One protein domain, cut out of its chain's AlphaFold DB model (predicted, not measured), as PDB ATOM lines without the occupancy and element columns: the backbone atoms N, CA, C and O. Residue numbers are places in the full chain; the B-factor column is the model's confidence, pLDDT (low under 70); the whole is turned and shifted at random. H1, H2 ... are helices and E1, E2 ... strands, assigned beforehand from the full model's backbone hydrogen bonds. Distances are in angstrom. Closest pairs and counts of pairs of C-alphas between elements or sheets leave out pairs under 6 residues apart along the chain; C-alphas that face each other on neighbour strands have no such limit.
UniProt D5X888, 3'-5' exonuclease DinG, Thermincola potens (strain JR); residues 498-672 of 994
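This is residues 498 to 672 of the 994 residues of the protein "3'-5' exonuclease DinG" of Thermincola potens (strain JR) (UniProt D5X888). A small antiparallel sheet, E1 E2 E3, caps one end of a long up-and-down bundle of H2, H3, H5 and H6, each helix running against the one before. H2 is short and lies toward the end away from the sheet, with H1 nearly in line with it. The printed part has 175 residues, in order H1 H2 H3 E1 E2 H4 H5 H6 E3. It is mostly helix, loose, with a radius of gyration of the C-alphas of 20.0 A, and spans 61 by 35 by 24 A.

Inner strand E2, residues 581 to 585, forms a hairpin with E1, residues 572 to 574 (N 574 to O 581, 2.8 A), and is antiparallel to E3, residues 668 to 672 (N 584 to O 672, 2.9 A). H3, residues 532 to 570, runs across E2 at a height over the sheet of 8.6 A. H3 and H6, residues 634 to 662, on one face make two layers with the sheet. H5, residues 594 to 624, touches H3 at Phe 559 and Ala 602, C-alphas 4.9 A apart, and H6 at Ser 614 and Ala 647, 4.8 A. H2, residues 516 to 527, touches residues 535 to 546 of H3. H1, residues 498 to 505, only just touches H2, with 3 pairs of C-alphas within 8 A. H4, residues 588 to 592, is close to H5 but not clearly touching. Every O i to N i+4 pair is within hydrogen-bond range in H2, H3 and H6; H1 has 3 of 4, H5 26 of 27, H4 0 of 1 but 2 of 2 O i to N i+3.

H3 is 56.2 A long, H5 45.4 A, H6 42.4 A. H1 begins at C-alpha 498 (26.867, -16.887, -33.414); E3 ends at C-alpha 672 (17.758, -29.540, -32.015).

The C-alphas farthest apart, Gly 530 and Asp 575, are 61.8 A apart. The printed part has no cut and no long link. pLDDT is under 70 in residues 507 to 514, 574 to 580 and 627 to 635.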
ATOM      1  N   LEU A 498      27.199 -17.894 -32.397       86.75
ATOM      2  CA  LEU A 498      26.867 -16.887 -33.414       86.75
ATOM      3  C   LEU A 498      26.757 -15.485 -32.800       86.75
ATOM      4  O   LEU A 498      27.374 -14.544 -33.300       86.75
ATOM      5  N   GLN A 499      26.053 -15.339 -31.675       84.06
ATOM      6  CA  GLN A 499      25.986 -14.072 -30.942       84.06
ATOM      7  C   GLN A 499      27.369 -13.609 -30.462       84.06
ATOM      8  O   GLN A 499      27.657 -12.412 -30.443       84.06
ATOM      9  N   ARG A 500      28.260 -14.534 -30.084       80.31
ATOM     10  CA  ARG A 500      29.655 -14.214 -29.749       80.31
ATOM     11  C   ARG A 500      30.411 -13.661 -30.960       80.31
ATOM     12  O   ARG A 500      31.085 -12.644 -30.814       80.31
ATOM     13  N   LEU A 501      30.278 -14.269 -32.140       82.69
ATOM     14  CA  LEU A 501      30.889 -13.763 -33.377       82.69
ATOM     15  C   LEU A 501      30.387 -12.348 -33.719       82.69
ATOM     16  O   LEU A 501      31.177 -11.490 -34.106       82.69
ATOM     17  N   LEU A 502      29.101 -12.057 -33.491       84.00
ATOM     18  CA  LEU A 502      28.537 -10.710 -33.666       84.00
ATOM     19  C   LEU A 502      29.074  -9.706 -32.633       84.00
ATOM     20  O   LEU A 502      29.339  -8.550 -32.970       84.00
ATOM     21  N   ARG A 503      29.321 -10.149 -31.394       77.81
ATOM     22  CA  ARG A 503      29.981  -9.334 -30.358       77.81
ATOM     23  C   ARG A 503      31.431  -8.981 -30.694       77.81
ATOM     24  O   ARG A 503      31.913  -7.975 -30.196       77.81
ATOM     25  N   ILE A 504      32.127  -9.744 -31.543       76.56
ATOM     26  CA  ILE A 504      33.463  -9.358 -32.041       76.56
ATOM     27  C   ILE A 504      33.363  -8.126 -32.957       76.56
ATOM     28  O   ILE A 504      34.243  -7.263 -32.947       76.56
ATOM     29  N   LEU A 505      32.277  -8.008 -33.731       78.44
ATOM     30  CA  LEU A 505      32.065  -6.886 -34.649       78.44
ATOM     31  C   LEU A 505      31.760  -5.573 -33.915       78.44
ATOM     32  O   LEU A 505      32.247  -4.515 -34.319       78.44
ATOM     33  N   LYS A 506      30.957  -5.629 -32.846       72.44
ATOM     34  CA  LYS A 506      30.431  -4.449 -32.139       72.44
ATOM     35  C   LYS A 506      31.194  -4.149 -30.843       72.44
ATOM     36  O   LYS A 506      31.755  -5.032 -30.211       72.44
ATOM     37  N   LYS A 507      31.168  -2.880 -30.420       59.16
ATOM     38  CA  LYS A 507      31.524  -2.497 -29.046       59.16
ATOM     39  C   LYS A 507      30.457  -3.051 -28.105       59.16
ATOM     40  O   LYS A 507      29.279  -2.722 -28.259       59.16
ATOM     41  N   ASP A 508      30.856  -3.901 -27.167       53.34
ATOM     42  CA  ASP A 508      29.948  -4.386 -26.135       53.34
ATOM     43  C   ASP A 508      29.604  -3.211 -25.196       53.34
ATOM     44  O   ASP A 508      30.470  -2.450 -24.766       53.34
ATOM     45  N   ARG A 509      28.307  -2.989 -24.947       42.53
ATOM     46  CA  ARG A 509      27.823  -1.921 -24.055       42.53
ATOM     47  C   ARG A 509      28.007  -2.274 -22.573       42.53
ATOM     48  O   ARG A 509      27.855  -1.386 -21.742       42.53
ATOM     49  N   ARG A 510      28.305  -3.536 -22.238       46.31
ATOM     50  CA  ARG A 510      28.554  -4.015 -20.862       46.31
ATOM     51  C   ARG A 510      30.011  -4.397 -20.594       46.31
ATOM     52  O   ARG A 510      30.403  -4.496 -19.437       46.31
ATOM     53  N   GLY A 511      30.806  -4.603 -21.639       47.25
ATOM     54  CA  GLY A 511      32.203  -5.004 -21.546       47.25
ATOM     55  C   GLY A 511      33.035  -4.135 -22.464       47.25
ATOM     56  O   GLY A 511      32.726  -3.986 -23.640       47.25
ATOM     57  N   GLY A 512      34.076  -3.537 -21.928       47.16
ATOM     58  CA  GLY A 512      34.821  -2.499 -22.592       47.16
ATOM     59  C   GLY A 512      35.606  -2.886 -23.852       47.16
ATOM     60  O   GLY A 512      36.820  -3.035 -23.854       47.16
ATOM     61  N   ARG A 513      34.931  -3.113 -24.974       55.78
ATOM     62  CA  ARG A 513      35.561  -3.630 -26.197       55.78
ATOM     63  C   ARG A 513      35.516  -2.578 -27.296       55.78
ATOM     64  O   ARG A 513      34.433  -2.111 -27.638       55.78
ATOM     65  N   PHE A 514      36.638  -2.253 -27.937       55.25
ATOM     66  CA  PHE A 514      36.579  -1.665 -29.278       55.25
ATOM     67  C   PHE A 514      36.243  -2.791 -30.265       55.25
ATOM     68  O   PHE A 514      37.075  -3.650 -30.551       55.25
ATOM     69  N   GLY A 515      35.000  -2.822 -30.753       72.06
ATOM     70  CA  GLY A 515      34.584  -3.797 -31.766       72.06
ATOM     71  C   GLY A 515      35.433  -3.690 -33.034       72.06
ATOM     72  O   GLY A 515      35.941  -2.612 -33.356       72.06
ATOM     73  N   LEU A 516      35.566  -4.792 -33.779       78.44
ATOM     74  CA  LEU A 516      36.347  -4.848 -35.020       78.44
ATOM     75  C   LEU A 516      35.969  -3.721 -35.996       78.44
ATOM     76  O   LEU A 516      36.849  -3.118 -36.601       78.44
ATOM     77  N   ILE A 517      34.682  -3.362 -36.070       83.38
ATOM     78  CA  ILE A 517      34.185  -2.263 -36.912       83.38
ATOM     79  C   ILE A 517      34.799  -0.914 -36.513       83.38
ATOM     80  O   ILE A 517      35.188  -0.144 -37.386       83.38
ATOM     81  N   ALA A 518      34.904  -0.622 -35.212       81.12
ATOM     82  CA  ALA A 518      35.486   0.633 -34.732       81.12
ATOM     83  C   ALA A 518      36.979   0.704 -35.081       81.12
ATOM     84  O   ALA A 518      37.429   1.689 -35.657       81.12
ATOM     85  N   ARG A 519      37.714  -0.393 -34.854       81.88
ATOM     86  CA  ARG A 519      39.138  -0.502 -35.216       81.88
ATOM     87  C   ARG A 519      39.363  -0.339 -36.720       81.88
ATOM     88  O   ARG A 519      40.282   0.362 -37.130       81.88
ATOM     89  N   MET A 520      38.519  -0.960 -37.546       84.75
ATOM     90  CA  MET A 520      38.574  -0.808 -39.002       84.75
ATOM     91  C   MET A 520      38.256   0.629 -39.425       84.75
ATOM     92  O   MET A 520      38.949   1.166 -40.282       84.75
ATOM     93  N   LYS A 521      37.262   1.277 -38.803       85.38
ATOM     94  CA  LYS A 521      36.912   2.676 -39.077       85.38
ATOM     95  C   LYS A 521      38.064   3.627 -38.764       85.38
ATOM     96  O   LYS A 521      38.382   4.471 -39.599       85.38
ATOM     97  N   ASP A 522      38.685   3.483 -37.598       83.06
ATOM     98  CA  ASP A 522      39.800   4.332 -37.178       83.06
ATOM     99  C   ASP A 522      41.006   4.132 -38.103       83.06
ATOM    100  O   ASP A 522      41.572   5.102 -38.605       83.06
ATOM    101  N   CYS A 523      41.330   2.873 -38.417       83.06
ATOM    102  CA  CYS A 523      42.401   2.522 -39.346       83.06
ATOM    103  C   CYS A 523      42.164   3.108 -40.748       83.06
ATOM    104  O   CYS A 523      43.051   3.743 -41.311       83.06
ATOM    105  N   LEU A 524      40.964   2.936 -41.311       83.31
ATOM    106  CA  LEU A 524      40.639   3.452 -42.644       83.31
ATOM    107  C   LEU A 524      40.602   4.981 -42.669       83.31
ATOM    108  O   LEU A 524      41.026   5.576 -43.651       83.31
ATOM    109  N   SER A 525      40.163   5.625 -41.585       84.00
ATOM    110  CA  SER A 525      40.153   7.089 -41.474       84.00
ATOM    111  C   SER A 525      41.558   7.688 -41.416       84.00
ATOM    112  O   SER A 525      41.761   8.805 -41.882       84.00
ATOM    113  N   GLN A 526      42.527   6.968 -40.843       82.12
ATOM    114  CA  GLN A 526      43.935   7.370 -40.824       82.12
ATOM    115  C   GLN A 526      44.619   7.143 -42.175       82.12
ATOM    116  O   GLN A 526      45.369   8.002 -42.622       82.12
ATOM    117  N   ILE A 527      44.349   6.011 -42.830       77.00
ATOM    118  CA  ILE A 527      45.019   5.646 -44.087       77.00
ATOM    119  C   ILE A 527      44.444   6.415 -45.279       77.00
ATOM    120  O   ILE A 527      45.189   6.901 -46.120       77.00
ATOM    121  N   LEU A 528      43.120   6.576 -45.348       78.88
ATOM    122  CA  LEU A 528      42.443   7.254 -46.459       78.88
ATOM    123  C   LEU A 528      42.396   8.780 -46.282       78.88
ATOM    124  O   LEU A 528      41.545   9.446 -46.880       78.88
ATOM    125  N   GLN A 529      43.296   9.359 -45.479       74.62
ATOM    126  CA  GLN A 529      43.436  10.812 -45.378       74.62
ATOM    127  C   GLN A 529      43.736  11.388 -46.772       74.62
ATOM    128  O   GLN A 529      44.779  11.118 -47.357       74.62
ATOM    129  N   GLY A 530      42.786  12.150 -47.328       73.44
ATOM    130  CA  GLY A 530      42.867  12.717 -48.683       73.44
ATOM    131  C   GLY A 530      42.062  11.981 -49.767       73.44
ATOM    132  O   GLY A 530      41.877  12.539 -50.844       73.44
ATOM    133  N   HIS A 531      41.501  10.799 -49.484       80.12
ATOM    134  CA  HIS A 531      40.692  10.002 -50.423       80.12
ATOM    135  C   HIS A 531      39.211   9.961 -50.005       80.12
ATOM    136  O   HIS A 531      38.684   8.930 -49.580       80.12
ATOM    137  N   ASN A 532      38.519  11.101 -50.124       81.38
ATOM    138  CA  ASN A 532      37.163  11.292 -49.582       81.38
ATOM    139  C   ASN A 532      36.119  10.291 -50.115       81.38
ATOM    140  O   ASN A 532      35.267   9.839 -49.351       81.38
ATOM    141  N   ASP A 533      36.175   9.914 -51.397       83.38
ATOM    142  CA  ASP A 533      35.201   8.985 -51.987       83.38
ATOM    143  C   ASP A 533      35.370   7.544 -51.490       83.38
ATOM    144  O   ASP A 533      34.381   6.883 -51.159       83.38
ATOM    145  N   LEU A 534      36.613   7.070 -51.375       81.38
ATOM    146  CA  LEU A 534      36.927   5.755 -50.810       81.38
ATOM    147  C   LEU A 534      36.580   5.700 -49.322       81.38
ATOM    148  O   LEU A 534      35.975   4.726 -48.876       81.38
ATOM    149  N   LEU A 535      36.884   6.763 -48.569       83.44
ATOM    150  CA  LEU A 535      36.539   6.856 -47.151       83.44
ATOM    151  C   LEU A 535      35.019   6.859 -46.932       83.44
ATOM    152  O   LEU A 535      34.522   6.175 -46.033       83.44
ATOM    153  N   ARG A 536      34.262   7.573 -47.776       86.38
ATOM    154  CA  ARG A 536      32.792   7.554 -47.758       86.38
ATOM    155  C   ARG A 536      32.257   6.154 -48.045       86.38
ATOM    156  O   ARG A 536      31.493   5.630 -47.240       86.38
ATOM    157  N   LYS A 537      32.719   5.515 -49.124       87.50
ATOM    158  CA  LYS A 537      32.330   4.143 -49.488       87.50
ATOM    159  C   LYS A 537      32.640   3.145 -48.369       87.50
ATOM    160  O   LYS A 537      31.804   2.313 -48.031       87.50
ATOM    161  N   ALA A 538      33.827   3.230 -47.771       85.88
ATOM    162  CA  ALA A 538      34.215   2.402 -46.636       85.88
ATOM    163  C   ALA A 538      33.296   2.613 -45.426       85.88
ATOM    164  O   ALA A 538      32.869   1.646 -44.796       85.88
ATOM    165  N   THR A 539      32.959   3.867 -45.124       87.06
ATOM    166  CA  THR A 539      32.062   4.215 -44.015       87.06
ATOM    167  C   THR A 539      30.654   3.661 -44.244       87.06
ATOM    168  O   THR A 539      30.113   3.016 -43.348       87.06
ATOM    169  N   GLU A 540      30.099   3.807 -45.452       88.81
ATOM    170  CA  GLU A 540      28.798   3.235 -45.837       88.81
ATOM    171  C   GLU A 540      28.780   1.703 -45.707       88.81
ATOM    172  O   GLU A 540      27.824   1.121 -45.191       88.81
ATOM    173  N   LEU A 541      29.855   1.029 -46.128       89.38
ATOM    174  CA  LEU A 541      29.979  -0.422 -45.982       89.38
ATOM    175  C   LEU A 541      30.049  -0.846 -44.507       89.38
ATOM    176  O   LEU A 541      29.374  -1.801 -44.119       89.38
ATOM    177  N   LEU A 542      30.817  -0.135 -43.674       88.94
ATOM    178  CA  LEU A 542      30.895  -0.392 -42.231       88.94
ATOM    179  C   LEU A 542      29.538  -0.171 -41.540       88.94
ATOM    180  O   LEU A 542      29.140  -0.979 -40.699       88.94
ATOM    181  N   GLU A 543      28.783   0.862 -41.920       87.75
ATOM    182  CA  GLU A 543      27.407   1.085 -41.448       87.75
ATOM    183  C   GLU A 543      26.450  -0.027 -41.903       87.75
ATOM    184  O   GLU A 543      25.598  -0.484 -41.128       87.75
ATOM    185  N   GLY A 544      26.638  -0.538 -43.123       89.06
ATOM    186  CA  GLY A 544      25.954  -1.726 -43.630       89.06
ATOM    187  C   GLY A 544      26.216  -2.972 -42.778       89.06
ATOM    188  O   GLY A 544      25.279  -3.712 -42.474       89.06
ATOM    189  N   ILE A 545      27.456  -3.190 -42.321       90.38
ATOM    190  CA  ILE A 545      27.804  -4.285 -41.395       90.38
ATOM    191  C   ILE A 545      27.082  -4.108 -40.055       90.38
ATOM    192  O   ILE A 545      26.512  -5.072 -39.543       90.38
ATOM    193  N   ILE A 546      27.057  -2.896 -39.487       87.94
ATOM    194  CA  ILE A 546      26.356  -2.629 -38.215       87.94
ATOM    195  C   ILE A 546      24.862  -2.942 -38.349       87.94
ATOM    196  O   ILE A 546      24.283  -3.579 -37.465       87.94
ATOM    197  N   THR A 547      24.247  -2.495 -39.444       90.75
ATOM    198  CA  THR A 547      22.812  -2.659 -39.705       90.75
ATOM    199  C   THR A 547      22.462  -4.128 -39.904       90.75
ATOM    200  O   THR A 547      21.659  -4.668 -39.146       90.75
ATOM    201  N   THR A 548      23.132  -4.816 -40.832       92.12
ATOM    202  CA  THR A 548      22.905  -6.249 -41.060       92.12
ATOM    203  C   THR A 548      23.267  -7.081 -39.832       92.12
ATOM    204  O   THR A 548      22.576  -8.042 -39.526       92.12
ATOM    205  N   GLY A 549      24.273  -6.689 -39.046       90.69
ATOM    206  CA  GLY A 549      24.582  -7.346 -37.775       90.69
ATOM    207  C   GLY A 549      23.430  -7.281 -36.765       90.69
ATOM    208  O   GLY A 549      23.193  -8.253 -36.058       90.69
ATOM    209  N   LYS A 550      22.678  -6.170 -36.700       89.88
ATOM    210  CA  LYS A 550      21.436  -6.090 -35.898       89.88
ATOM    211  C   LYS A 550      20.317  -6.948 -36.493       89.88
ATOM    212  O   LYS A 550      19.588  -7.590 -35.748       89.88
ATOM    213  N   GLU A 551      20.187  -6.987 -37.819       93.44
ATOM    214  CA  GLU A 551      19.213  -7.864 -38.488       93.44
ATOM    215  C   GLU A 551      19.488  -9.345 -38.184       93.44
ATOM    216  O   GLU A 551      18.544 -10.103 -37.975       93.44
ATOM    217  N   VAL A 552      20.762  -9.756 -38.145       93.69
ATOM    218  CA  VAL A 552      21.177 -11.117 -37.769       93.69
ATOM    219  C   VAL A 552      20.828 -11.415 -36.311       93.69
ATOM    220  O   VAL A 552      20.303 -12.491 -36.048       93.69
ATOM    221  N   GLU A 553      21.085 -10.489 -35.380       90.69
ATOM    222  CA  GLU A 553      20.703 -10.653 -33.965       90.69
ATOM    223  C   GLU A 553      19.195 -10.908 -33.829       90.69
ATOM    224  O   GLU A 553      18.803 -11.925 -33.263       90.69
ATOM    225  N   LEU A 554      18.365 -10.058 -34.443       92.44
ATOM    226  CA  LEU A 554      16.904 -10.184 -34.401       92.44
ATOM    227  C   LEU A 554      16.398 -11.472 -35.064       92.44
ATOM    228  O   LEU A 554      15.532 -12.152 -34.521       92.44
ATOM    229  N   ALA A 555      16.934 -11.831 -36.235       94.31
ATOM    230  CA  ALA A 555      16.563 -13.078 -36.906       94.31
ATOM    231  C   ALA A 555      16.994 -14.312 -36.105       94.31
ATOM    232  O   ALA A 555      16.327 -15.342 -36.129       94.31
ATOM    233  N   GLY A 556      18.107 -14.200 -35.387       92.25
ATOM    234  CA  GLY A 556      18.591 -15.223 -34.486       92.25
ATOM    235  C   GLY A 556      17.701 -15.409 -33.260       92.25
ATOM    236  O   GLY A 556      17.403 -16.541 -32.894       92.25
ATOM    237  N   GLU A 557      17.241 -14.314 -32.655       91.75
ATOM    238  CA  GLU A 557      16.281 -14.340 -31.546       91.75
ATOM    239  C   GLU A 557      14.939 -14.958 -31.971       91.75
ATOM    240  O   GLU A 557      14.422 -15.823 -31.265       91.75
ATOM    241  N   ASP A 558      14.417 -14.589 -33.148       93.88
ATOM    242  CA  ASP A 558      13.201 -15.187 -33.729       93.88
ATOM    243  C   ASP A 558      13.381 -16.689 -34.003       93.88
ATOM    244  O   ASP A 558      12.522 -17.498 -33.642       93.88
ATOM    245  N   PHE A 559      14.523 -17.089 -34.573       94.25
ATOM    246  CA  PHE A 559      14.859 -18.500 -34.756       94.25
ATOM    247  C   PHE A 559      14.908 -19.248 -33.418       94.25
ATOM    248  O   PHE A 559      14.293 -20.308 -33.288       94.25
ATOM    249  N   ALA A 560      15.601 -18.699 -32.417       92.06
ATOM    250  CA  ALA A 560      15.753 -19.327 -31.111       92.06
ATOM    251  C   ALA A 560      14.408 -19.489 -30.385       92.06
ATOM    252  O   ALA A 560      14.167 -20.519 -29.754       92.06
ATOM    253  N   GLU A 561      13.516 -18.505 -30.502       91.88
ATOM    254  CA  GLU A 561      12.170 -18.575 -29.938       91.88
ATOM    255  C   GLU A 561      11.320 -19.654 -30.616       91.88
ATOM    256  O   GLU A 561      10.754 -20.514 -29.941       91.88
ATOM    257  N   ARG A 562      11.282 -19.695 -31.954       94.06
ATOM    258  CA  ARG A 562      10.537 -20.739 -32.683       94.06
ATOM    259  C   ARG A 562      11.091 -22.131 -32.409       94.06
ATOM    260  O   ARG A 562      10.319 -23.073 -32.241       94.06
ATOM    261  N   ALA A 563      12.414 -22.256 -32.318       92.56
ATOM    262  CA  ALA A 563      13.093 -23.490 -31.950       92.56
ATOM    263  C   ALA A 563      12.667 -23.971 -30.554       92.56
ATOM    264  O   ALA A 563      12.342 -25.146 -30.388       92.56
ATOM    265  N   ARG A 564      12.583 -23.067 -29.566       90.94
ATOM    266  CA  ARG A 564      12.059 -23.384 -28.226       90.94
ATOM    267  C   ARG A 564      10.601 -23.819 -28.252       90.94
ATOM    268  O   ARG A 564      10.266 -24.793 -27.588       90.94
ATOM    269  N   ILE A 565       9.741 -23.136 -29.006       91.38
ATOM    270  CA  ILE A 565       8.318 -23.503 -29.126       91.38
ATOM    271  C   ILE A 565       8.169 -24.895 -29.756       91.38
ATOM    272  O   ILE A 565       7.353 -25.703 -29.317       91.38
ATOM    273  N   PHE A 566       8.977 -25.211 -30.766       92.25
ATOM    274  CA  PHE A 566       9.006 -26.547 -31.352       92.25
ATOM    275  C   PHE A 566       9.498 -27.598 -30.341       92.25
ATOM    276  O   PHE A 566       8.865 -28.640 -30.158       92.25
ATOM    277  N   ALA A 567      10.587 -27.304 -29.626       91.00
ATOM    278  CA  ALA A 567      11.154 -28.196 -28.621       91.00
ATOM    279  C   ALA A 567      10.277 -28.364 -27.377       91.00
ATOM    280  O   ALA A 567      10.286 -29.431 -26.769       91.00
ATOM    281  N   SER A 568       9.463 -27.376 -27.009       88.44
ATOM    282  CA  SER A 568       8.530 -27.515 -25.893       88.44
ATOM    283  C   SER A 568       7.409 -28.515 -26.197       88.44
ATOM    284  O   SER A 568       6.931 -29.198 -25.293       88.44
ATOM    285  N   ARG A 569       7.034 -28.663 -27.477       89.25
ATOM    286  CA  ARG A 569       6.030 -29.636 -27.927       89.25
ATOM    287  C   ARG A 569       6.594 -31.040 -28.141       89.25
ATOM    288  O   ARG A 569       5.932 -32.009 -27.783       89.25
ATOM    289  N   TYR A 570       7.772 -31.149 -28.757       88.44
ATOM    290  CA  TYR A 570       8.315 -32.431 -29.232       88.44
ATOM    291  C   TYR A 570       9.555 -32.921 -28.472       88.44
ATOM    292  O   TYR A 570       9.987 -34.056 -28.675       88.44
ATOM    293  N   GLY A 571      10.157 -32.078 -27.635       82.56
ATOM    294  CA  GLY A 571      11.428 -32.359 -26.977       82.56
ATOM    295  C   GLY A 571      11.276 -33.260 -25.766       82.56
ATOM    296  O   GLY A 571      10.393 -33.057 -24.933       82.56
ATOM    297  N   ALA A 572      12.177 -34.231 -25.655       79.12
ATOM    298  CA  ALA A 572      12.371 -34.979 -24.423       79.12
ATOM    299  C   ALA A 572      13.261 -34.169 -23.469       79.12
ATOM    300  O   ALA A 572      14.238 -33.563 -23.910       79.12
ATOM    301  N   GLU A 573      12.931 -34.172 -22.181       72.31
ATOM    302  CA  GLU A 573      13.744 -33.539 -21.137       72.31
ATOM    303  C   GLU A 573      14.980 -34.399 -20.828       72.31
ATOM    304  O   GLU A 573      14.870 -35.597 -20.551       72.31
ATOM    305  N   GLU A 574      16.164 -33.788 -20.875       65.06
ATOM    306  CA  GLU A 574      17.423 -34.369 -20.412       65.06
ATOM    307  C   GLU A 574      17.877 -33.686 -19.111       65.06
ATOM    308  O   GLU A 574      18.395 -32.568 -19.104       65.06
ATOM    309  N   ASP A 575      17.695 -34.391 -17.990       54.22
ATOM    310  CA  ASP A 575      18.101 -33.965 -16.642       54.22
ATOM    311  C   ASP A 575      19.588 -34.296 -16.373       54.22
ATOM    312  O   ASP A 575      19.913 -35.135 -15.521       54.22
ATOM    313  N   GLU A 576      20.524 -33.681 -17.104       46.28
ATOM    314  CA  GLU A 576      21.960 -33.815 -16.786       46.28
ATOM    315  C   GLU A 576      22.463 -32.756 -15.784       46.28
ATOM    316  O   GLU A 576      23.440 -33.003 -15.073       46.28
ATOM    317  N   THR A 577      21.788 -31.606 -15.652       48.09
ATOM    318  CA  THR A 577      22.175 -30.504 -14.741       48.09
ATOM    319  C   THR A 577      20.952 -29.825 -14.105       48.09
ATOM    320  O   THR A 577      19.825 -30.215 -14.380       48.09
ATOM    321  N   GLU A 578      21.140 -28.796 -13.262       47.84
ATOM    322  CA  GLU A 578      20.040 -27.965 -12.719       47.84
ATOM    323  C   GLU A 578      19.232 -27.208 -13.802       47.84
ATOM    324  O   GLU A 578      18.285 -26.500 -13.471       47.84
ATOM    325  N   GLN A 579      19.593 -27.336 -15.087       57.84
ATOM    326  CA  GLN A 579      18.910 -26.716 -16.221       57.84
ATOM    327  C   GLN A 579      18.248 -27.778 -17.104       57.84
ATOM    328  O   GLN A 579      18.934 -28.665 -17.612       57.84
ATOM    329  N   THR A 580      16.938 -27.648 -17.335       67.69
ATOM    330  CA  THR A 580      16.171 -28.511 -18.240       67.69
ATOM    331  C   THR A 580      16.592 -28.240 -19.686       67.69
ATOM    332  O   THR A 580      16.279 -27.188 -20.259       67.69
ATOM    333  N   VAL A 581      17.331 -29.175 -20.282       80.50
ATOM    334  CA  VAL A 581      17.630 -29.171 -21.718       80.50
ATOM    335  C   VAL A 581      16.607 -30.059 -22.411       80.50
ATOM    336  O   VAL A 581      16.374 -31.193 -22.001       80.50
ATOM    337  N   ARG A 582      15.974 -29.542 -23.462       86.75
ATOM    338  CA  ARG A 582      15.060 -30.298 -24.318       86.75
ATOM    339  C   ARG A 582      15.766 -30.683 -25.603       86.75
ATOM    340  O   ARG A 582      16.339 -29.818 -26.266       86.75
ATOM    341  N   VAL A 583      15.670 -31.956 -25.970       89.56
ATOM    342  CA  VAL A 583      16.289 -32.512 -27.179       89.56
ATOM    343  C   VAL A 583      15.211 -33.054 -28.115       89.56
ATOM    344  O   VAL A 583      14.381 -33.870 -27.709       89.56
ATOM    345  N   VAL A 584      15.224 -32.612 -29.377       91.12
ATOM    346  CA  VAL A 584      14.300 -33.065 -30.428       91.12
ATOM    347  C   VAL A 584      15.075 -33.641 -31.603       91.12
ATOM    348  O   VAL A 584      15.750 -32.908 -32.325       91.12
ATOM    349  N   ARG A 585      14.919 -34.942 -31.864       92.06
ATOM    350  CA  ARG A 585      15.386 -35.545 -33.119       92.06
ATOM    351  C   ARG A 585      14.435 -35.188 -34.259       92.06
ATOM    352  O   ARG A 585      13.241 -35.481 -34.188       92.06
ATOM    353  N   ILE A 586      14.971 -34.612 -35.329       90.12
ATOM    354  CA  ILE A 586      14.203 -34.265 -36.527       90.12
ATOM    355  C   ILE A 586      13.958 -35.556 -37.324       90.12
ATOM    356  O   ILE A 586      14.847 -36.396 -37.468       90.12
ATOM    357  N   LYS A 587      12.719 -35.747 -37.784       87.94
ATOM    358  CA  LYS A 587      12.228 -36.945 -38.490       87.94
ATOM    359  C   LYS A 587      11.346 -36.497 -39.652       87.94
ATOM    360  O   LYS A 587      10.812 -35.393 -39.596       87.94
ATOM    361  N   ASP A 588      11.123 -37.364 -40.634       85.38
ATOM    362  CA  ASP A 588      10.394 -37.024 -41.867       85.38
ATOM    363  C   ASP A 588       9.006 -36.417 -41.621       85.38
ATOM    364  O   ASP A 588       8.621 -35.460 -42.286       85.38
ATOM    365  N   TYR A 589       8.266 -36.903 -40.620       86.00
ATOM    366  CA  TYR A 589       6.947 -36.347 -40.295       86.00
ATOM    367  C   TYR A 589       7.019 -34.938 -39.684       86.00
ATOM    368  O   TYR A 589       6.072 -34.171 -39.829       86.00
ATOM    369  N   HIS A 590       8.132 -34.563 -39.039       89.56
ATOM    370  CA  HIS A 590       8.338 -33.187 -38.581       89.56
ATOM    371  C   HIS A 590       8.530 -32.241 -39.768       89.56
ATOM    372  O   HIS A 590       8.158 -31.080 -39.673       89.56
ATOM    373  N   LEU A 591       9.041 -32.717 -40.910       84.62
ATOM    374  CA  LEU A 591       9.231 -31.870 -42.091       84.62
ATOM    375  C   LEU A 591       7.910 -31.307 -42.635       84.62
ATOM    376  O   LEU A 591       7.933 -30.308 -43.340       84.62
ATOM    377  N   GLN A 592       6.764 -31.904 -42.300       86.19
ATOM    378  CA  GLN A 592       5.436 -31.419 -42.694       86.19
ATOM    379  C   GLN A 592       4.710 -30.659 -41.568       86.19
ATOM    380  O   GLN A 592       3.618 -30.143 -41.788       86.19
ATOM    381  N   ASP A 593       5.297 -30.582 -40.371       91.12
ATOM    382  CA  ASP A 593       4.706 -29.925 -39.204       91.12
ATOM    383  C   ASP A 593       4.807 -28.392 -39.301       91.12
ATOM    384  O   ASP A 593       5.849 -27.842 -39.661       91.12
ATOM    385  N   GLU A 594       3.733 -27.683 -38.944       93.62
ATOM    386  CA  GLU A 594       3.670 -26.217 -39.037       93.62
ATOM    387  C   GLU A 594       4.699 -25.508 -38.140       93.62
ATOM    388  O   GLU A 594       5.261 -24.479 -38.533       93.62
ATOM    389  N   LEU A 595       4.990 -26.048 -36.948       93.25
ATOM    390  CA  LEU A 595       5.983 -25.461 -36.045       93.25
ATOM    391  C   LEU A 595       7.394 -25.669 -36.591       93.25
ATOM    392  O   LEU A 595       8.211 -24.752 -36.518       93.25
ATOM    393  N   TRP A 596       7.680 -26.828 -37.186       93.00
ATOM    394  CA  TRP A 596       8.961 -27.035 -37.861       93.00
ATOM    395  C   TRP A 596       9.110 -26.145 -39.100       93.00
ATOM    396  O   TRP A 596      10.163 -25.545 -39.289       93.00
ATOM    397  N   GLN A 597       8.059 -25.977 -39.908       93.56
ATOM    398  CA  GLN A 597       8.080 -25.046 -41.044       93.56
ATOM    399  C   GLN A 597       8.359 -23.606 -40.595       93.56
ATOM    400  O   GLN A 597       9.142 -22.890 -41.217       93.56
ATOM    401  N   SER A 598       7.791 -23.200 -39.460       94.50
ATOM    402  CA  SER A 598       8.099 -21.927 -38.807       94.50
ATOM    403  C   SER A 598       9.585 -21.815 -38.414       94.50
ATOM    404  O   SER A 598      10.221 -20.802 -38.721       94.50
ATOM    405  N   VAL A 599      10.168 -22.859 -37.807       93.88
ATOM    406  CA  VAL A 599      11.611 -22.929 -37.491       93.88
ATOM    407  C   VAL A 599      12.464 -22.853 -38.758       93.88
ATOM    408  O   VAL A 599      13.436 -22.100 -38.791       93.88
ATOM    409  N   LEU A 600      12.089 -23.580 -39.812       93.38
ATOM    410  CA  LEU A 600      12.791 -23.610 -41.094       93.38
ATOM    411  C   LEU A 600      12.821 -22.223 -41.749       93.38
ATOM    412  O   LEU A 600      13.884 -21.764 -42.163       93.38
ATOM    413  N   ILE A 601      11.683 -21.522 -41.785       94.94
ATOM    414  CA  ILE A 601      11.583 -20.159 -42.327       94.94
ATOM    415  C   ILE A 601      12.481 -19.195 -41.543       94.94
ATOM    416  O   ILE A 601      13.216 -18.409 -42.144       94.94
ATOM    417  N   ALA A 602      12.449 -19.243 -40.210       95.38
ATOM    418  CA  ALA A 602      13.301 -18.388 -39.386       95.38
ATOM    419  C   ALA A 602      14.791 -18.731 -39.528       95.38
ATOM    420  O   ALA A 602      15.629 -17.833 -39.621       95.38
ATOM    421  N   GLY A 603      15.121 -20.018 -39.632       94.56
ATOM    422  CA  GLY A 603      16.477 -20.497 -39.869       94.56
ATOM    423  C   GLY A 603      17.030 -20.042 -41.222       94.56
ATOM    424  O   GLY A 603      18.150 -19.536 -41.291       94.56
ATOM    425  N   GLU A 604      16.233 -20.117 -42.291       95.06
ATOM    426  CA  GLU A 604      16.602 -19.581 -43.608       95.06
ATOM    427  C   GLU A 604      16.731 -18.053 -43.593       95.06
ATOM    428  O   GLU A 604      17.674 -17.499 -44.162       95.06
ATOM    429  N   ASN A 605      15.849 -17.353 -42.876       95.94
ATOM    430  CA  ASN A 605      15.946 -15.909 -42.672       95.94
ATOM    431  C   ASN A 605      17.247 -15.497 -41.970       95.94
ATOM    432  O   ASN A 605      17.872 -14.508 -42.375       95.94
ATOM    433  N   LEU A 606      17.650 -16.236 -40.934       95.44
ATOM    434  CA  LEU A 606      18.925 -16.060 -40.244       95.44
ATOM    435  C   LEU A 606      20.093 -16.344 -41.194       95.44
ATOM    436  O   LEU A 606      21.000 -15.519 -41.320       95.44
ATOM    437  N   ARG A 607      20.043 -17.469 -41.915       96.19
ATOM    438  CA  ARG A 607      21.073 -17.882 -42.875       96.19
ATOM    439  C   ARG A 607      21.320 -16.820 -43.947       96.19
ATOM    440  O   ARG A 607      22.470 -16.471 -44.196       96.19
ATOM    441  N   LEU A 608      20.263 -16.284 -44.557       96.38
ATOM    442  CA  LEU A 608      20.362 -15.247 -45.593       96.38
ATOM    443  C   LEU A 608      20.983 -13.946 -45.062       96.38
ATOM    444  O   LEU A 608      21.771 -13.304 -45.755       96.38
ATOM    445  N   ARG A 609      20.666 -13.555 -43.821       96.25
ATOM    446  CA  ARG A 609      21.244 -12.357 -43.189       96.25
ATOM    447  C   ARG A 609      22.708 -12.559 -42.803       96.25
ATOM    448  O   ARG A 609      23.504 -11.642 -42.986       96.25
ATOM    449  N   LEU A 610      23.076 -13.749 -42.321       95.00
ATOM    450  CA  LEU A 610      24.472 -14.123 -42.067       95.00
ATOM    451  C   LEU A 610      25.299 -14.107 -43.358       95.00
ATOM    452  O   LEU A 610      26.404 -13.566 -43.372       95.00
ATOM    453  N   ASP A 611      24.745 -14.639 -44.447       95.75
ATOM    454  CA  ASP A 611      25.379 -14.624 -45.764       95.75
ATOM    455  C   ASP A 611      25.611 -13.182 -46.243       95.75
ATOM    456  O   ASP A 611      26.741 -12.802 -46.561       95.75
ATOM    457  N   ARG A 612      24.584 -12.325 -46.145       95.19
ATOM    458  CA  ARG A 612      24.691 -10.886 -46.437       95.19
ATOM    459  C   ARG A 612      25.748 -10.186 -45.577       95.19
ATOM    460  O   ARG A 612      26.513  -9.379 -46.103       95.19
ATOM    461  N   LEU A 613      25.811 -10.491 -44.278       94.12
ATOM    462  CA  LEU A 613      26.811  -9.936 -43.359       94.12
ATOM    463  C   LEU A 613      28.231 -10.320 -43.787       94.12
ATOM    464  O   LEU A 613      29.107  -9.457 -43.843       94.12
ATOM    465  N   SER A 614      28.445 -11.592 -44.136       94.00
ATOM    466  CA  SER A 614      29.735 -12.064 -44.642       94.00
ATOM    467  C   SER A 614      30.126 -11.364 -45.951       94.00
ATOM    468  O   SER A 614      31.267 -10.935 -46.100       94.00
ATOM    469  N   GLY A 615      29.159 -11.120 -46.844       93.06
ATOM    470  CA  GLY A 615      29.379 -10.370 -48.080       93.06
ATOM    471  C   GLY A 615      29.692  -8.884 -47.856       93.06
ATOM    472  O   GLY A 615      30.457  -8.298 -48.619       93.06
ATOM    473  N   HIS A 616      29.143  -8.247 -46.814       91.75
ATOM    474  CA  HIS A 616      29.553  -6.889 -46.438       91.75
ATOM    475  C   HIS A 616      30.995  -6.853 -45.918       91.75
ATOM    476  O   HIS A 616      31.737  -5.943 -46.285       91.75
ATOM    477  N   LEU A 617      31.416  -7.851 -45.132       90.44
ATOM    478  CA  LEU A 617      32.810  -7.971 -44.694       90.44
ATOM    479  C   LEU A 617      33.760  -8.132 -45.887       90.44
ATOM    480  O   LEU A 617      34.745  -7.403 -45.962       90.44
ATOM    481  N   ASP A 618      33.431  -8.985 -46.864       91.31
ATOM    482  CA  ASP A 618      34.226  -9.135 -48.095       91.31
ATOM    483  C   ASP A 618      34.371  -7.816 -48.870       91.31
ATOM    484  O   ASP A 618      35.449  -7.493 -49.369       91.31
ATOM    485  N   LYS A 619      33.295  -7.024 -48.960       91.19
ATOM    486  CA  LYS A 619      33.320  -5.715 -49.633       91.19
ATOM    487  C   LYS A 619      34.177  -4.690 -48.900       91.19
ATOM    488  O   LYS A 619      34.756  -3.829 -49.548       91.19
ATOM    489  N   VAL A 620      34.239  -4.739 -47.571       88.69
ATOM    490  CA  VAL A 620      35.162  -3.877 -46.822       88.69
ATOM    491  C   VAL A 620      36.597  -4.351 -47.023       88.69
ATOM    492  O   VAL A 620      37.484  -3.530 -47.225       88.69
ATOM    493  N   LEU A 621      36.833  -5.664 -47.040       87.38
ATOM    494  CA  LEU A 621      38.157  -6.232 -47.293       87.38
ATOM    495  C   LEU A 621      38.707  -5.854 -48.666       87.38
ATOM    496  O   LEU A 621      39.900  -5.612 -48.775       87.38
ATOM    497  N   SER A 622      37.870  -5.728 -49.698       87.31
ATOM    498  CA  SER A 622      38.347  -5.249 -51.000       87.31
ATOM    499  C   SER A 622      38.827  -3.794 -50.977       87.31
ATOM    500  O   SER A 622      39.650  -3.432 -51.811       87.31
ATOM    501  N   VAL A 623      38.378  -2.979 -50.012       84.69
ATOM    502  CA  VAL A 623      38.957  -1.648 -49.755       84.69
ATOM    503  C   VAL A 623      40.325  -1.779 -49.091       84.69
ATOM    504  O   VAL A 623      41.211  -1.024 -49.445       84.69
ATOM    505  N   PHE A 624      40.512  -2.751 -48.188       78.62
ATOM    506  CA  PHE A 624      41.801  -3.030 -47.533       78.62
ATOM    507  C   PHE A 624      42.884  -3.594 -48.467       78.62
ATOM    508  O   PHE A 624      44.044  -3.612 -48.079       78.62
ATOM    509  N   PHE A 625      42.517  -4.080 -49.654       76.88
ATOM    510  CA  PHE A 625      43.446  -4.655 -50.631       76.88
ATOM    511  C   PHE A 625      43.483  -3.855 -51.948       76.88
ATOM    512  O   PHE A 625      43.854  -4.410 -52.983       76.88
ATOM    513  N   SER A 626      43.039  -2.590 -51.958       74.56
ATOM    514  CA  SER A 626      43.049  -1.770 -53.177       74.56
ATOM    515  C   SER A 626      44.463  -1.295 -53.546       74.56
ATOM    516  O   SER A 626      45.353  -1.221 -52.702       74.56
ATOM    517  N   GLU A 627      44.687  -0.965 -54.823       61.00
ATOM    518  CA  GLU A 627      46.004  -0.532 -55.327       61.00
ATOM    519  C   GLU A 627      46.520   0.752 -54.656       61.00
ATOM    520  O   GLU A 627      47.726   0.986 -54.635       61.00
ATOM    521  N   GLU A 628      45.640   1.556 -54.047       58.78
ATOM    522  CA  GLU A 628      46.022   2.748 -53.281       58.78
ATOM    523  C   GLU A 628      46.687   2.425 -51.920       58.78
ATOM    524  O   GLU A 628      47.084   3.339 -51.201       58.78
ATOM    525  N   MET A 629      46.832   1.142 -51.554       59.47
ATOM    526  CA  MET A 629      47.293   0.684 -50.230       59.47
ATOM    527  C   MET A 629      48.768   0.240 -50.161       59.47
ATOM    528  O   MET A 629      49.141  -0.508 -49.264       59.47
ATOM    529  N   GLN A 630      49.637   0.708 -51.066       49.16
ATOM    530  CA  GLN A 630      51.020   0.210 -51.236       49.16
ATOM    531  C   GLN A 630      51.961   0.331 -50.012       49.16
ATOM    532  O   GLN A 630      52.983  -0.354 -49.976       49.16
ATOM    533  N   GLU A 631      51.622   1.121 -48.986       53.66
ATOM    534  CA  GLU A 631      52.328   1.148 -47.692       53.66
ATOM    535  C   GLU A 631      51.455   0.556 -46.571       53.66
ATOM    536  O   GLU A 631      51.023   1.240 -45.640       53.66
ATOM    537  N   GLU A 632      51.171  -0.747 -46.645       60.44
ATOM    538  CA  GLU A 632      50.454  -1.440 -45.572       60.44
ATOM    539  C   GLU A 632      51.286  -1.461 -44.281       60.44
ATOM    540  O   GLU A 632      52.341  -2.098 -44.180       60.44
ATOM    541  N   SER A 633      50.777  -0.820 -43.227       68.06
ATOM    542  CA  SER A 633      51.296  -1.077 -41.888       68.06
ATOM    543  C   SER A 633      50.983  -2.528 -41.489       68.06
ATOM    544  O   SER A 633      49.922  -3.072 -41.810       68.06
ATOM    545  N   ARG A 634      51.864  -3.167 -40.706       67.25
ATOM    546  CA  ARG A 634      51.600  -4.519 -40.164       67.25
ATOM    547  C   ARG A 634      50.301  -4.597 -39.352       67.25
ATOM    548  O   ARG A 634      49.720  -5.673 -39.241       67.25
ATOM    549  N   GLU A 635      49.868  -3.488 -38.752       69.06
ATOM    550  CA  GLU A 635      48.619  -3.423 -37.985       69.06
ATOM    551  C   GLU A 635      47.387  -3.442 -38.905       69.06
ATOM    552  O   GLU A 635      46.407  -4.123 -38.599       69.06
ATOM    553  N   THR A 636      47.469  -2.793 -40.067       75.81
ATOM    554  CA  THR A 636      46.438  -2.802 -41.116       75.81
ATOM    555  C   THR A 636      46.243  -4.202 -41.693       75.81
ATOM    556  O   THR A 636      45.119  -4.707 -41.707       75.81
ATOM    557  N   ALA A 637      47.334  -4.874 -42.075       75.69
ATOM    558  CA  ALA A 637      47.285  -6.244 -42.589       75.69
ATOM    559  C   ALA A 637      46.705  -7.228 -41.552       75.69
ATOM    560  O   ALA A 637      45.875  -8.084 -41.869       75.69
ATOM    561  N   ALA A 638      47.074  -7.063 -40.276       73.56
ATOM    562  CA  ALA A 638      46.525  -7.855 -39.177       73.56
ATOM    563  C   ALA A 638      45.005  -7.674 -39.013       73.56
ATOM    564  O   ALA A 638      44.294  -8.659 -38.803       73.56
ATOM    565  N   LEU A 639      44.508  -6.436 -39.115       78.06
ATOM    566  CA  LEU A 639      43.079  -6.114 -39.055       78.06
ATOM    567  C   LEU A 639      42.304  -6.703 -40.237       78.06
ATOM    568  O   LEU A 639      41.272  -7.343 -40.028       78.06
ATOM    569  N   ALA A 640      42.811  -6.526 -41.459       81.62
ATOM    570  CA  ALA A 640      42.198  -7.076 -42.666       81.62
ATOM    571  C   ALA A 640      42.104  -8.606 -42.585       81.62
ATOM    572  O   ALA A 640      41.054  -9.197 -42.829       81.62
ATOM    573  N   ARG A 641      43.171  -9.276 -42.148       79.06
ATOM    574  CA  ARG A 641      43.162 -10.732 -41.998       79.06
ATOM    575  C   ARG A 641      42.217 -11.213 -40.893       79.06
ATOM    576  O   ARG A 641      41.533 -12.211 -41.093       79.06
ATOM    577  N   GLU A 642      42.122 -10.505 -39.767       79.00
ATOM    578  CA  GLU A 642      41.145 -10.803 -38.706       79.00
ATOM    579  C   GLU A 642      39.700 -10.717 -39.229       79.00
ATOM    580  O   GLU A 642      38.908 -11.635 -39.006       79.00
ATOM    581  N   ALA A 643      39.379  -9.673 -39.999       84.06
ATOM    582  CA  ALA A 643      38.079  -9.522 -40.649       84.06
ATOM    583  C   ALA A 643      37.815 -10.600 -41.716       84.06
ATOM    584  O   ALA A 643      36.705 -11.134 -41.776       84.06
ATOM    585  N   LYS A 644      38.829 -10.978 -42.506       86.25
ATOM    586  CA  LYS A 644      38.739 -12.069 -43.492       86.25
ATOM    587  C   LYS A 644      38.386 -13.397 -42.840       86.25
ATOM    588  O   LYS A 644      37.464 -14.074 -43.285       86.25
ATOM    589  N   CYS A 645      39.068 -13.740 -41.757       82.75
ATOM    590  CA  CYS A 645      38.819 -15.003 -41.080       82.75
ATOM    591  C   CYS A 645      37.430 -15.048 -40.432       82.75
ATOM    592  O   CYS A 645      36.749 -16.070 -40.490       82.75
ATOM    593  N   LEU A 646      36.965 -13.925 -39.872       85.06
ATOM    594  CA  LEU A 646      35.592 -13.818 -39.382       85.06
ATOM    595  C   LEU A 646      34.574 -13.999 -40.519       85.06
ATOM    596  O   LEU A 646      33.593 -14.718 -40.346       85.06
ATOM    597  N   ALA A 647      34.815 -13.404 -41.692       89.38
ATOM    598  CA  ALA A 647      33.960 -13.585 -42.863       89.38
ATOM    599  C   ALA A 647      33.911 -15.055 -43.323       89.38
ATOM    600  O   ALA A 647      32.829 -15.582 -43.575       89.38
ATOM    601  N   GLU A 648      35.056 -15.743 -43.378       88.25
ATOM    602  CA  GLU A 648      35.143 -17.178 -43.695       88.25
ATOM    603  C   GLU A 648      34.409 -18.044 -42.661       88.25
ATOM    604  O   GLU A 648      33.645 -18.939 -43.029       88.25
ATOM    605  N   THR A 649      34.551 -17.723 -41.374       87.75
ATOM    606  CA  THR A 649      33.840 -18.402 -40.278       87.75
ATOM    607  C   THR A 649      32.325 -18.272 -40.436       87.75
ATOM    608  O   THR A 649      31.599 -19.265 -40.360       87.75
ATOM    609  N   LEU A 650      31.830 -17.061 -40.717       91.25
ATOM    610  CA  LEU A 650      30.405 -16.815 -40.950       91.25
ATOM    611  C   LEU A 650      29.894 -17.574 -42.184       91.25
ATOM    612  O   LEU A 650      28.826 -18.181 -42.118       91.25
ATOM    613  N   LYS A 651      30.666 -17.622 -43.278       92.50
ATOM    614  CA  LYS A 651      30.330 -18.416 -44.476       92.50
ATOM    615  C   LYS A 651      30.249 -19.913 -44.177       92.50
ATOM    616  O   LYS A 651      29.357 -20.592 -44.684       92.50
ATOM    617  N   ASN A 652      31.152 -20.438 -43.352       90.62
ATOM    618  CA  ASN A 652      31.096 -21.836 -42.923       90.62
ATOM    619  C   ASN A 652      29.831 -22.103 -42.099       90.62
ATOM    620  O   ASN A 652      29.103 -23.045 -42.405       90.62
ATOM    621  N   LYS A 653      29.482 -21.212 -41.162       92.38
ATOM    622  CA  LYS A 653      28.225 -21.310 -40.402       92.38
ATOM    623  C   LYS A 653      26.987 -21.242 -41.301       92.38
ATOM    624  O   LYS A 653      26.047 -21.996 -41.086       92.38
ATOM    625  N   VAL A 654      26.995 -20.421 -42.354       94.44
ATOM    626  CA  VAL A 654      25.920 -20.384 -43.367       94.44
ATOM    627  C   VAL A 654      25.740 -21.743 -44.056       94.44
ATOM    628  O   VAL A 654      24.605 -22.196 -44.225       94.44
ATOM    629  N   LYS A 655      26.840 -22.407 -44.438       93.31
ATOM    630  CA  LYS A 655      26.805 -23.747 -45.052       93.31
ATOM    631  C   LYS A 655      26.291 -24.804 -44.073       93.31
ATOM    632  O   LYS A 655      25.453 -25.616 -44.454       93.31
ATOM    633  N   GLU A 656      26.754 -24.770 -42.825       93.06
ATOM    634  CA  GLU A 656      26.339 -25.704 -41.771       93.06
ATOM    635  C   GLU A 656      24.849 -25.561 -41.436       93.06
ATOM    636  O   GLU A 656      24.137 -26.561 -41.411       93.06
ATOM    637  N   ILE A 657      24.349 -24.329 -41.269       93.94
ATOM    638  CA  ILE A 657      22.917 -24.063 -41.042       93.94
ATOM    639  C   ILE A 657      22.088 -24.649 -42.187       93.94
ATOM    640  O   ILE A 657      21.122 -25.365 -41.936       93.94
ATOM    641  N   LYS A 658      22.489 -24.408 -43.444       92.50
ATOM    642  CA  LYS A 658      21.798 -24.970 -44.615       92.50
ATOM    643  C   LYS A 658      21.760 -26.498 -44.573       92.50
ATOM    644  O   LYS A 658      20.717 -27.100 -44.820       92.50
ATOM    645  N   PHE A 659      22.895 -27.129 -44.282       91.50
ATOM    646  CA  PHE A 659      23.006 -28.584 -44.235       91.50
ATOM    647  C   PHE A 659      22.106 -29.191 -43.152       91.50
ATOM    648  O   PHE A 659      21.413 -30.172 -43.407       91.50
ATOM    649  N   ILE A 660      22.073 -28.588 -41.961       91.69
ATOM    650  CA  ILE A 660      21.279 -29.100 -40.839       91.69
ATOM    651  C   ILE A 660      19.778 -28.871 -41.063       91.69
ATOM    652  O   ILE A 660      18.985 -29.773 -40.811       91.69
ATOM    653  N   LEU A 661      19.383 -27.690 -41.551       87.50
ATOM    654  CA  LEU A 661      17.972 -27.344 -41.757       87.50
ATOM    655  C   LEU A 661      17.322 -28.104 -42.915       87.50
ATOM    656  O   LEU A 661      16.131 -28.393 -42.852       87.50
ATOM    657  N   THR A 662      18.087 -28.423 -43.964       82.62
ATOM    658  CA  THR A 662      17.572 -29.250 -45.067       82.62
ATOM    659  C   THR A 662      17.253 -30.659 -44.582       82.62
ATOM    660  O   THR A 662      16.166 -31.147 -44.861       82.62
ATOM    661  N   GLY A 663      18.145 -31.285 -43.807       79.06
ATOM    662  CA  GLY A 663      17.827 -32.511 -43.070       79.06
ATOM    663  C   GLY A 663      17.583 -33.756 -43.935       79.06
ATOM    664  O   GLY A 663      16.918 -34.678 -43.473       79.06
ATOM    665  N   LEU A 664      18.066 -33.782 -45.185       76.62
ATOM    666  CA  LEU A 664      17.714 -34.816 -46.173       76.62
ATOM    667  C   LEU A 664      18.794 -35.882 -46.415       76.62
ATOM    668  O   LEU A 664      18.545 -36.803 -47.189       76.62
ATOM    669  N   GLU A 665      19.983 -35.793 -45.808       85.44
ATOM    670  CA  GLU A 665      21.031 -36.792 -46.063       85.44
ATOM    671  C   GLU A 665      20.731 -38.107 -45.326       85.44
ATOM    672  O   GLU A 665      20.748 -38.125 -44.092       85.44
ATOM    673  N   PRO A 666      20.544 -39.244 -46.031       81.19
ATOM    674  CA  PRO A 666      20.104 -40.501 -45.411       81.19
ATOM    675  C   PRO A 666      21.069 -41.070 -44.362       81.19
ATOM    676  O   PRO A 666      20.670 -41.839 -43.491       81.19
ATOM    677  N   ASN A 667      22.353 -40.717 -44.456       86.00
ATOM    678  CA  ASN A 667      23.402 -41.202 -43.559       86.00
ATOM    679  C   ASN A 667      23.651 -40.276 -42.361       86.00
ATOM    680  O   ASN A 667      24.605 -40.511 -41.618       86.00
ATOM    681  N   TYR A 668      22.830 -39.242 -42.168       90.44
ATOM    682  CA  TYR A 668      22.938 -38.303 -41.057       90.44
ATOM    683  C   TYR A 668      21.698 -38.335 -40.169       90.44
ATOM    684  O   TYR A 668      20.578 -38.580 -40.606       90.44
ATOM    685  N   VAL A 669      21.915 -38.053 -38.889       91.81
ATOM    686  CA  VAL A 669      20.864 -37.718 -37.936       91.81
ATOM    687  C   VAL A 669      20.940 -36.235 -37.617       91.81
ATOM    688  O   VAL A 669      22.028 -35.704 -37.402       91.81
ATOM    689  N   TYR A 670      19.780 -35.591 -37.555       93.25
ATOM    690  CA  TYR A 670      19.629 -34.167 -37.291       93.25
ATOM    691  C   TYR A 670      18.820 -33.965 -36.018       93.25
ATOM    692  O   TYR A 670      17.820 -34.657 -35.795       93.25
ATOM    693  N   TRP A 671      19.239 -33.034 -35.171       93.25
ATOM    694  CA  TRP A 671      18.495 -32.714 -33.962       93.25
ATOM    695  C   TRP A 671      18.722 -31.282 -33.489       93.25
ATOM    696  O   TRP A 671      19.669 -30.600 -33.887       93.25
ATOM    697  N   LEU A 672      17.795 -30.847 -32.645       92.69
ATOM    698  CA  LEU A 672      17.758 -29.540 -32.015       92.69
ATOM    699  C   LEU A 672      17.843 -29.727 -30.498       92.69
ATOM    700  O   LEU A 672      17.111 -30.546 -29.942       92.69
TER     701      LEU A 672